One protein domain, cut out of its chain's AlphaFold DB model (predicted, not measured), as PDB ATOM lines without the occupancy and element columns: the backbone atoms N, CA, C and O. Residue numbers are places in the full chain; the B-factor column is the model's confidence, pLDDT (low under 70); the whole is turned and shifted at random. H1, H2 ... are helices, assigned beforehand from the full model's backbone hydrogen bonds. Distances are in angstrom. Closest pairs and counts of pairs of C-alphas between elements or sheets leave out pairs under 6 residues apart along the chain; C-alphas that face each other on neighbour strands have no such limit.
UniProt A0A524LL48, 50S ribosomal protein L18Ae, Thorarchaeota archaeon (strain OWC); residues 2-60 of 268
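AT A GLANCE: This is residues 2 to 60 of the 268 residues of the protein "50S ribosomal protein L18Ae" of Thorarchaeota archaeon (strain OWC) (UniProt A0A524LL48). Three short helices are loosely set together, with two long links making up much of the model: H2 and H3 start near each other and open apart as a loose V, and H1 sits crosswise near the far end of H2. The two links reach to opposite ends of the longest axis, one around Ala 13 and the other around Asp 43. The printed part has 59 residues with three named helices, in the order H1, H2, H3, and no named strand; its class is all helix, though under half of the residues, 29 of 59, are in named elements. The whole is compact, with a radius of gyration of the C-alphas of 11.3 A, and its outline is elongated, with spans of 35 by 21 by 15 A.

IN THESE COORDINATES: The longest helix by residues is H2, residues 23 to 33, which measures 15.2 A from first to last C-alpha. It begins at C-alpha 23, at (-51.040, -20.150, -10.142). H3, residues 50 to 59, measures 14.2 A and ends at C-alpha 59, at (-42.050, -4.467, -15.300). H1, residues 3 to 10, measures 10.0 A and begins at C-alpha 3, at (-41.227, -5.712, 3.168).

HOW THE PARTS SIT: H2 touches no helix but is near both others. H2 and H3 are close but not clearly touching; their closest C-alphas, those of Asp 23 and Arg 50, are 7.8 A apart. These two helices run the same way at a steep tilt of 41 degrees, with their centres 11.8 A apart. H1 and H2 are also close but not clearly touching; their closest C-alphas, those of Arg 5 and Leu 33, are 7.1 A apart. The lines of H1 and H2 are about perpendicular, at 82 degrees, and their centres are 15.1 A apart. H1 and H3 are apart. In H1, H2 and H3 every backbone O i to N i+4 pair is within hydrogen-bond range.

THE WHOLE: The two C-alphas farthest apart are those of Ala 13 and Asp 43, at 35.6 A, while the first and last printed C-alphas, those of Glu 2 and Gly 60, are 15.0 A apart. Both links between helices are long: residues 11 to 22 join H1 to H2, and residues 34 to 49 join H2 to H3. The printed part has no cut. The mean pLDDT of the printed part is 76.9; residues 2 to 16 and residue 60 are under 70, and the mean over H1 is 60.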
ATOM      1  N   GLU A   2     -45.070  -4.028   4.125       54.50
ATOM      2  CA  GLU A   2     -44.182  -3.223   3.257       54.50
ATOM      3  C   GLU A   2     -42.948  -3.984   2.746       54.50
ATOM      4  O   GLU A   2     -42.475  -3.706   1.659       54.50
ATOM      5  N   PHE A   3     -42.485  -5.011   3.465       56.31
ATOM      6  CA  PHE A   3     -41.227  -5.712   3.168       56.31
ATOM      7  C   PHE A   3     -41.105  -6.301   1.751       56.31
ATOM      8  O   PHE A   3     -40.033  -6.212   1.174       56.31
ATOM      9  N   LEU A   4     -42.160  -6.907   1.186       58.88
ATOM     10  CA  LEU A   4     -42.096  -7.481  -0.172       58.88
ATOM     11  C   LEU A   4     -42.136  -6.400  -1.256       58.88
ATOM     12  O   LEU A   4     -41.398  -6.503  -2.230       58.88
ATOM     13  N   ARG A   5     -42.928  -5.339  -1.049       58.28
ATOM     14  CA  ARG A   5     -42.939  -4.156  -1.923       58.28
ATOM     15  C   ARG A   5     -41.596  -3.434  -1.878       58.28
ATOM     16  O   ARG A   5     -41.047  -3.095  -2.913       58.28
ATOM     17  N   GLU A   6     -41.030  -3.264  -0.688       60.38
ATOM     18  CA  GLU A   6     -39.708  -2.681  -0.484       60.38
ATOM     19  C   GLU A   6     -38.622  -3.570  -1.110       60.38
ATOM     20  O   GLU A   6     -37.755  -3.061  -1.801       60.38
ATOM     21  N   LEU A   7     -38.693  -4.900  -0.998       61.25
ATOM     22  CA  LEU A   7     -37.735  -5.806  -1.650       61.25
ATOM     23  C   LEU A   7     -37.780  -5.763  -3.178       61.25
ATOM     24  O   LEU A   7     -36.715  -5.762  -3.792       61.25
ATOM     25  N   LEU A   8     -38.981  -5.736  -3.764       63.69
ATOM     26  CA  LEU A   8     -39.173  -5.620  -5.213       63.69
ATOM     27  C   LEU A   8     -38.736  -4.238  -5.721       63.69
ATOM     28  O   LEU A   8     -38.062  -4.157  -6.739       63.69
ATOM     29  N   ASN A   9     -39.024  -3.170  -4.971       61.75
ATOM     30  CA  ASN A   9     -38.658  -1.804  -5.356       61.75
ATOM     31  C   ASN A   9     -37.172  -1.476  -5.127       61.75
ATOM     32  O   ASN A   9     -36.618  -0.637  -5.827       61.75
ATOM     33  N   THR A  10     -36.516  -2.090  -4.133       57.44
ATOM     34  CA  THR A  10     -35.131  -1.740  -3.745       57.44
ATOM     35  C   THR A  10     -34.080  -2.589  -4.465       57.44
ATOM     36  O   THR A  10     -32.915  -2.205  -4.516       57.44
ATOM     37  N   ASN A  11     -34.460  -3.736  -5.040       52.94
ATOM     38  CA  ASN A  11     -33.549  -4.586  -5.805       52.94
ATOM     39  C   ASN A  11     -33.974  -4.669  -7.275       52.94
ATOM     40  O   ASN A  11     -34.550  -5.668  -7.694       52.94
ATOM     41  N   GLU A  12     -33.550  -3.700  -8.091       52.62
ATOM     42  CA  GLU A  12     -33.588  -3.802  -9.566       52.62
ATOM     43  C   GLU A  12     -32.879  -5.073 -10.098       52.62
ATOM     44  O   GLU A  12     -33.094  -5.495 -11.229       52.62
ATOM     45  N   ALA A  13     -32.034  -5.708  -9.277       50.53
ATOM     46  CA  ALA A  13     -31.318  -6.942  -9.596       50.53
ATOM     47  C   ALA A  13     -32.022  -8.235  -9.131       50.53
ATOM     48  O   ALA A  13     -31.495  -9.324  -9.368       50.53
ATOM     49  N   PHE A  14     -33.173  -8.152  -8.452       53.97
ATOM     50  CA  PHE A  14     -33.932  -9.320  -8.002       53.97
ATOM     51  C   PHE A  14     -35.224  -9.440  -8.806       53.97
ATOM     52  O   PHE A  14     -36.265  -8.921  -8.418       53.97
ATOM     53  N   VAL A  15     -35.149 -10.158  -9.926       61.00
ATOM     54  CA  VAL A  15     -36.324 -10.601 -10.680       61.00
ATOM     55  C   VAL A  15     -36.552 -12.065 -10.301       61.00
ATOM     56  O   VAL A  15     -35.790 -12.921 -10.755       61.00
ATOM     57  N   PRO A  16     -37.517 -12.387  -9.419       68.06
ATOM     58  CA  PRO A  16     -37.938 -13.768  -9.225       68.06
ATOM     59  C   PRO A  16     -38.277 -14.401 -10.579       68.06
ATOM     60  O   PRO A  16     -38.885 -13.746 -11.427       68.06
ATOM     61  N   ASP A  17     -37.955 -15.680 -10.774       77.19
ATOM     62  CA  ASP A  17     -38.464 -16.438 -11.922       77.19
ATOM     63  C   ASP A  17     -39.966 -16.698 -11.725       77.19
ATOM     64  O   ASP A  17     -40.399 -17.758 -11.272       77.19
ATOM     65  N   PHE A  18     -40.781 -15.688 -12.038       82.00
ATOM     66  CA  PHE A  18     -42.242 -15.747 -11.958       82.00
ATOM     67  C   PHE A  18     -42.838 -16.822 -12.886       82.00
ATOM     68  O   PHE A  18     -43.947 -17.297 -12.652       82.00
ATOM     69  N   GLU A  19     -42.090 -17.244 -13.910       82.44
ATOM     70  CA  GLU A  19     -42.478 -18.307 -14.844       82.44
ATOM     71  C   GLU A  19     -42.616 -19.672 -14.155       82.44
ATOM     72  O   GLU A  19     -43.529 -20.430 -14.490       82.44
ATOM     73  N   ASP A  20     -41.794 -19.943 -13.137       84.00
ATOM     74  CA  ASP A  20     -41.774 -21.213 -12.400       84.00
ATOM     75  C   ASP A  20     -42.773 -21.254 -11.226       84.00
ATOM     76  O   ASP A  20     -42.931 -22.288 -10.565       84.00
ATOM     77  N   MET A  21     -43.471 -20.150 -10.941       82.38
ATOM     78  CA  MET A  21     -44.448 -20.089  -9.851       82.38
ATOM     79  C   MET A  21     -45.758 -20.799 -10.214       82.38
ATOM     80  O   MET A  21     -46.213 -20.809 -11.356       82.38
ATOM     81  N   THR A  22     -46.400 -21.423  -9.232       86.38
ATOM     82  CA  THR A  22     -47.742 -22.007  -9.414       86.38
ATOM     83  C   THR A  22     -48.813 -20.915  -9.411       86.38
ATOM     84  O   THR A  22     -48.620 -19.883  -8.772       86.38
ATOM     85  N   ASP A  23     -49.958 -21.149 -10.064       85.19
ATOM     86  CA  ASP A  23     -51.040 -20.150 -10.142       85.19
ATOM     87  C   ASP A  23     -51.463 -19.667  -8.752       85.19
ATOM     88  O   ASP A  23     -51.544 -18.470  -8.524       85.19
ATOM     89  N   SER A  24     -51.589 -20.569  -7.772       85.38
ATOM     90  CA  SER A  24     -51.913 -20.197  -6.387       85.38
ATOM     91  C   SER A  24     -50.909 -19.227  -5.755       85.38
ATOM     92  O   SER A  24     -51.296 -18.376  -4.966       85.38
ATOM     93  N   GLN A  25     -49.621 -19.341  -6.094       84.94
ATOM     94  CA  GLN A  25     -48.584 -18.443  -5.568       84.94
ATOM     95  C   GLN A  25     -48.638 -17.069  -6.234       84.94
ATOM     96  O   GLN A  25     -48.371 -16.064  -5.581       84.94
ATOM     97  N   LEU A  26     -48.984 -17.028  -7.523       86.44
ATOM     98  CA  LEU A  26     -49.204 -15.782  -8.249       86.44
ATOM     99  C   LEU A  26     -50.470 -15.069  -7.745       86.44
ATOM    100  O   LEU A  26     -50.437 -13.858  -7.574       86.44
ATOM    101  N   VAL A  27     -51.539 -15.802  -7.411       86.56
ATOM    102  CA  VAL A  27     -52.755 -15.229  -6.800       86.56
ATOM    103  C   VAL A  27     -52.442 -14.582  -5.452       86.56
ATOM    104  O   VAL A  27     -52.829 -13.437  -5.219       86.56
ATOM    105  N   ASP A  28     -51.693 -15.279  -4.592       86.25
ATOM    106  CA  ASP A  28     -51.261 -14.733  -3.301       86.25
ATOM    107  C   ASP A  28     -50.423 -13.452  -3.488       86.25
ATOM    108  O   ASP A  28     -50.620 -12.470  -2.772       86.25
ATOM    109  N   LEU A  29     -49.531 -13.421  -4.487       83.88
ATOM    110  CA  LEU A  29     -48.739 -12.232  -4.828       83.88
ATOM    111  C   LEU A  29     -49.606 -11.064  -5.309       83.88
ATOM    112  O   LEU A  29     -49.400  -9.937  -4.858       83.88
ATOM    113  N   CYS A  30     -50.583 -11.313  -6.182       84.56
ATOM    114  CA  CYS A  30     -51.500 -10.283  -6.670       84.56
ATOM    115  C   CYS A  30     -52.309  -9.655  -5.528       84.56
ATOM    116  O   CYS A  30     -52.430  -8.431  -5.471       84.56
ATOM    117  N   ALA A  31     -52.794 -10.467  -4.585       83.94
ATOM    118  CA  ALA A  31     -53.496  -9.978  -3.399       83.94
ATOM    119  C   ALA A  31     -52.571  -9.154  -2.480       83.94
ATOM    120  O   ALA A  31     -52.957  -8.111  -1.957       83.94
ATOM    121  N   GLU A  32     -51.314  -9.574  -2.298       81.19
ATOM    122  CA  GLU A  32     -50.353  -8.855  -1.448       81.19
ATOM    123  C   GLU A  32     -49.874  -7.522  -2.063       81.19
ATOM    124  O   GLU A  32     -49.622  -6.533  -1.356       81.19
ATOM    125  N   LEU A  33     -49.764  -7.464  -3.388       76.88
ATOM    126  CA  LEU A  33     -49.345  -6.277  -4.132       76.88
ATOM    127  C   LEU A  33     -50.505  -5.330  -4.479       76.88
ATOM    128  O   LEU A  33     -50.249  -4.250  -5.000       76.88
ATOM    129  N   ASN A  34     -51.744  -5.659  -4.088       79.38
ATOM    130  CA  ASN A  34     -52.973  -4.955  -4.483       79.38
ATOM    131  C   ASN A  34     -53.131  -4.840  -6.013       79.38
ATOM    132  O   ASN A  34     -53.512  -3.790  -6.519       79.38
ATOM    133  N   MET A  35     -52.837  -5.910  -6.748       77.69
ATOM    134  CA  MET A  35     -53.022  -6.006  -8.201       77.69
ATOM    135  C   MET A  35     -54.197  -6.917  -8.564       77.69
ATOM    136  O   MET A  35     -54.161  -7.637  -9.564       77.69
ATOM    137  N   GLU A  36     -55.220  -6.960  -7.716       76.31
ATOM    138  CA  GLU A  36     -56.409  -7.774  -7.971       76.31
ATOM    139  C   GLU A  36     -57.084  -7.361  -9.292       76.31
ATOM    140  O   GLU A  36     -57.607  -8.215  -9.996       76.31
ATOM    141  N   ASP A  37     -56.951  -6.089  -9.688       78.00
ATOM    142  CA  ASP A  37     -57.463  -5.553 -10.956       78.00
ATOM    143  C   ASP A  37     -56.791  -6.170 -12.195       78.00
ATOM    144  O   ASP A  37     -57.423  -6.308 -13.240       78.00
ATOM    145  N   THR A  38     -55.515  -6.554 -12.090       77.81
ATOM    146  CA  THR A  38     -54.753  -7.163 -13.191       77.81
ATOM    147  C   THR A  38     -54.810  -8.690 -13.154       77.81
ATOM    148  O   THR A  38     -54.380  -9.326 -14.111       77.81
ATOM    149  N   CYS A  39     -55.300  -9.306 -12.075       84.56
ATOM    150  CA  CYS A  39     -55.313 -10.758 -11.893       84.56
ATOM    151  C   CYS A  39     -56.710 -11.324 -12.166       84.56
ATOM    152  O   CYS A  39     -57.577 -11.335 -11.294       84.56
ATOM    153  N   GLU A  40     -56.935 -11.806 -13.389       86.50
ATOM    154  CA  GLU A  40     -58.219 -12.395 -13.771       86.50
ATOM    155  C   GLU A  40     -58.246 -13.874 -13.388       86.50
ATOM    156  O   GLU A  40     -57.434 -14.671 -13.869       86.50
ATOM    157  N   LEU A  41     -59.193 -14.242 -12.525       89.69
ATOM    158  CA  LEU A  41     -59.370 -15.606 -12.035       89.69
ATOM    159  C   LEU A  41     -60.553 -16.287 -12.725       89.69
ATOM    160  O   LEU A  41     -61.607 -15.676 -12.900       89.69
ATOM    161  N   ASP A  42     -60.386 -17.561 -13.080       88.94
ATOM    162  CA  ASP A  42     -61.487 -18.420 -13.514       88.94
ATOM    163  C   ASP A  42     -62.303 -18.967 -12.323       88.94
ATOM    164  O   ASP A  42     -61.952 -18.787 -11.152       88.94
ATOM    165  N   ASP A  43     -63.397 -19.672 -12.625       89.44
ATOM    166  CA  ASP A  43     -64.276 -20.301 -11.626       89.44
ATOM    167  C   ASP A  43     -63.553 -21.352 -10.751       89.44
ATOM    168  O   ASP A  43     -64.018 -21.686  -9.658       89.44
ATOM    169  N   ASP A  44     -62.410 -21.865 -11.217       86.50
ATOM    170  CA  ASP A  44     -61.558 -22.829 -10.518       86.50
ATOM    171  C   ASP A  44     -60.441 -22.143  -9.696       86.50
ATOM    172  O   ASP A  44     -59.651 -22.828  -9.030       86.50
ATOM    173  N   GLY A  45     -60.366 -20.806  -9.708       82.75
ATOM    174  CA  GLY A  45     -59.373 -20.009  -8.988       82.75
ATOM    175  C   GLY A  45     -57.980 -20.000  -9.628       82.75
ATOM    176  O   GLY A  45     -56.982 -19.847  -8.920       82.75
ATOM    177  N   ARG A  46     -57.885 -20.202 -10.945       85.19
ATOM    178  CA  ARG A  46     -56.645 -20.120 -11.728       85.19
ATOM    179  C   ARG A  46     -56.568 -18.812 -12.494       85.19
ATOM    180  O   ARG A  46     -57.579 -18.268 -12.925       85.19
ATOM    181  N   ILE A  47     -55.344 -18.344 -12.706       88.38
ATOM    182  CA  ILE A  47     -55.086 -17.092 -13.412       88.38
ATOM    183  C   ILE A  47     -55.253 -17.319 -14.914       88.38
ATOM    184  O   ILE A  47     -54.461 -18.030 -15.537       88.38
ATOM    185  N   MET A  48     -56.266 -16.689 -15.503       88.81
ATOM    186  CA  MET A  48     -56.524 -16.752 -16.942       88.81
ATOM    187  C   MET A  48     -55.491 -15.957 -17.744       88.81
ATOM    188  O   MET A  48     -55.117 -16.346 -18.849       88.81
ATOM    189  N   ASN A  49     -54.994 -14.862 -17.173       90.12
ATOM    190  CA  ASN A  49     -54.084 -13.914 -17.806       90.12
ATOM    191  C   ASN A  49     -52.647 -14.007 -17.252       90.12
ATOM    192  O   ASN A  49     -51.965 -13.000 -17.058       90.12
ATOM    193  N   ARG A  50     -52.171 -15.240 -17.028       86.31
ATOM    194  CA  ARG A  50     -50.884 -15.541 -16.376       86.31
ATOM    195  C   ARG A  50     -49.693 -14.801 -16.991       86.31
ATOM    196  O   ARG A  50     -48.913 -14.200 -16.260       86.31
ATOM    197  N   ASP A  51     -49.567 -14.811 -18.315       86.56
ATOM    198  CA  ASP A  51     -48.443 -14.163 -19.006       86.56
ATOM    199  C   ASP A  51     -48.444 -12.639 -18.814       86.56
ATOM    200  O   ASP A  51     -47.386 -12.023 -18.697       86.56
ATOM    201  N   MET A  52     -49.632 -12.033 -18.730       84.81
ATOM    202  CA  MET A  52     -49.799 -10.594 -18.529       84.81
ATOM    203  C   MET A  52     -49.452 -10.192 -17.093       84.81
ATOM    204  O   MET A  52     -48.712  -9.233 -16.893       84.81
ATOM    205  N   VAL A  53     -49.897 -10.978 -16.109       85.38
ATOM    206  CA  VAL A  53     -49.542 -10.794 -14.692       85.38
ATOM    207  C   VAL A  53     -48.029 -10.917 -14.491       85.38
ATOM    208  O   VAL A  53     -47.421 -10.088 -13.819       85.38
ATOM    209  N   ILE A  54     -47.391 -11.911 -15.115       85.62
ATOM    210  CA  ILE A  54     -45.934 -12.092 -15.052       85.62
ATOM    211  C   ILE A  54     -45.195 -10.917 -15.707       85.62
ATOM    212  O   ILE A  54     -44.172 -10.474 -15.184       85.62
ATOM    213  N   ALA A  55     -45.682 -10.414 -16.844       83.50
ATOM    214  CA  ALA A  55     -45.075  -9.270 -17.519       83.50
ATOM    215  C   ALA A  55     -45.136  -7.998 -16.660       83.50
ATOM    216  O   ALA A  55     -44.135  -7.288 -16.573       83.50
ATOM    217  N   ASP A  56     -46.260  -7.752 -15.987       83.12
ATOM    218  CA  ASP A  56     -46.453  -6.589 -15.114       83.12
ATOM    219  C   ASP A  56     -45.591  -6.687 -13.835       83.12
ATOM    220  O   ASP A  56     -44.911  -5.732 -13.447       83.12
ATOM    221  N   LEU A  57     -45.474  -7.897 -13.267       80.81
ATOM    222  CA  LEU A  57     -44.559  -8.203 -12.156       80.81
ATOM    223  C   LEU A  57     -43.090  -7.982 -12.534       80.81
ATOM    224  O   LEU A  57     -42.318  -7.456 -11.732       80.81
ATOM    225  N   LYS A  58     -42.695  -8.349 -13.760       79.12
ATOM    226  CA  LYS A  58     -41.341  -8.107 -14.289       79.12
ATOM    227  C   LYS A  58     -41.089  -6.636 -14.621       79.12
ATOM    228  O   LYS A  58     -39.959  -6.180 -14.478       79.12
ATOM    229  N   ALA A  59     -42.114  -5.908 -15.061       75.88
ATOM    230  CA  ALA A  59     -42.050  -4.467 -15.300       75.88
ATOM    231  C   ALA A  59     -41.974  -3.656 -13.992       75.88
ATOM    232  O   ALA A  59     -41.706  -2.456 -14.030       75.88
ATOM    233  N   GLY A  60     -42.139  -4.326 -12.845       66.25
ATOM    234  CA  GLY A  60     -41.802  -3.801 -11.533       66.25
ATOM    235  C   GLY A  60     -42.896  -2.963 -10.892       66.25
ATOM    236  O   GLY A  60     -42.533  -2.034 -10.183       66.25
TER     237      GLY A  60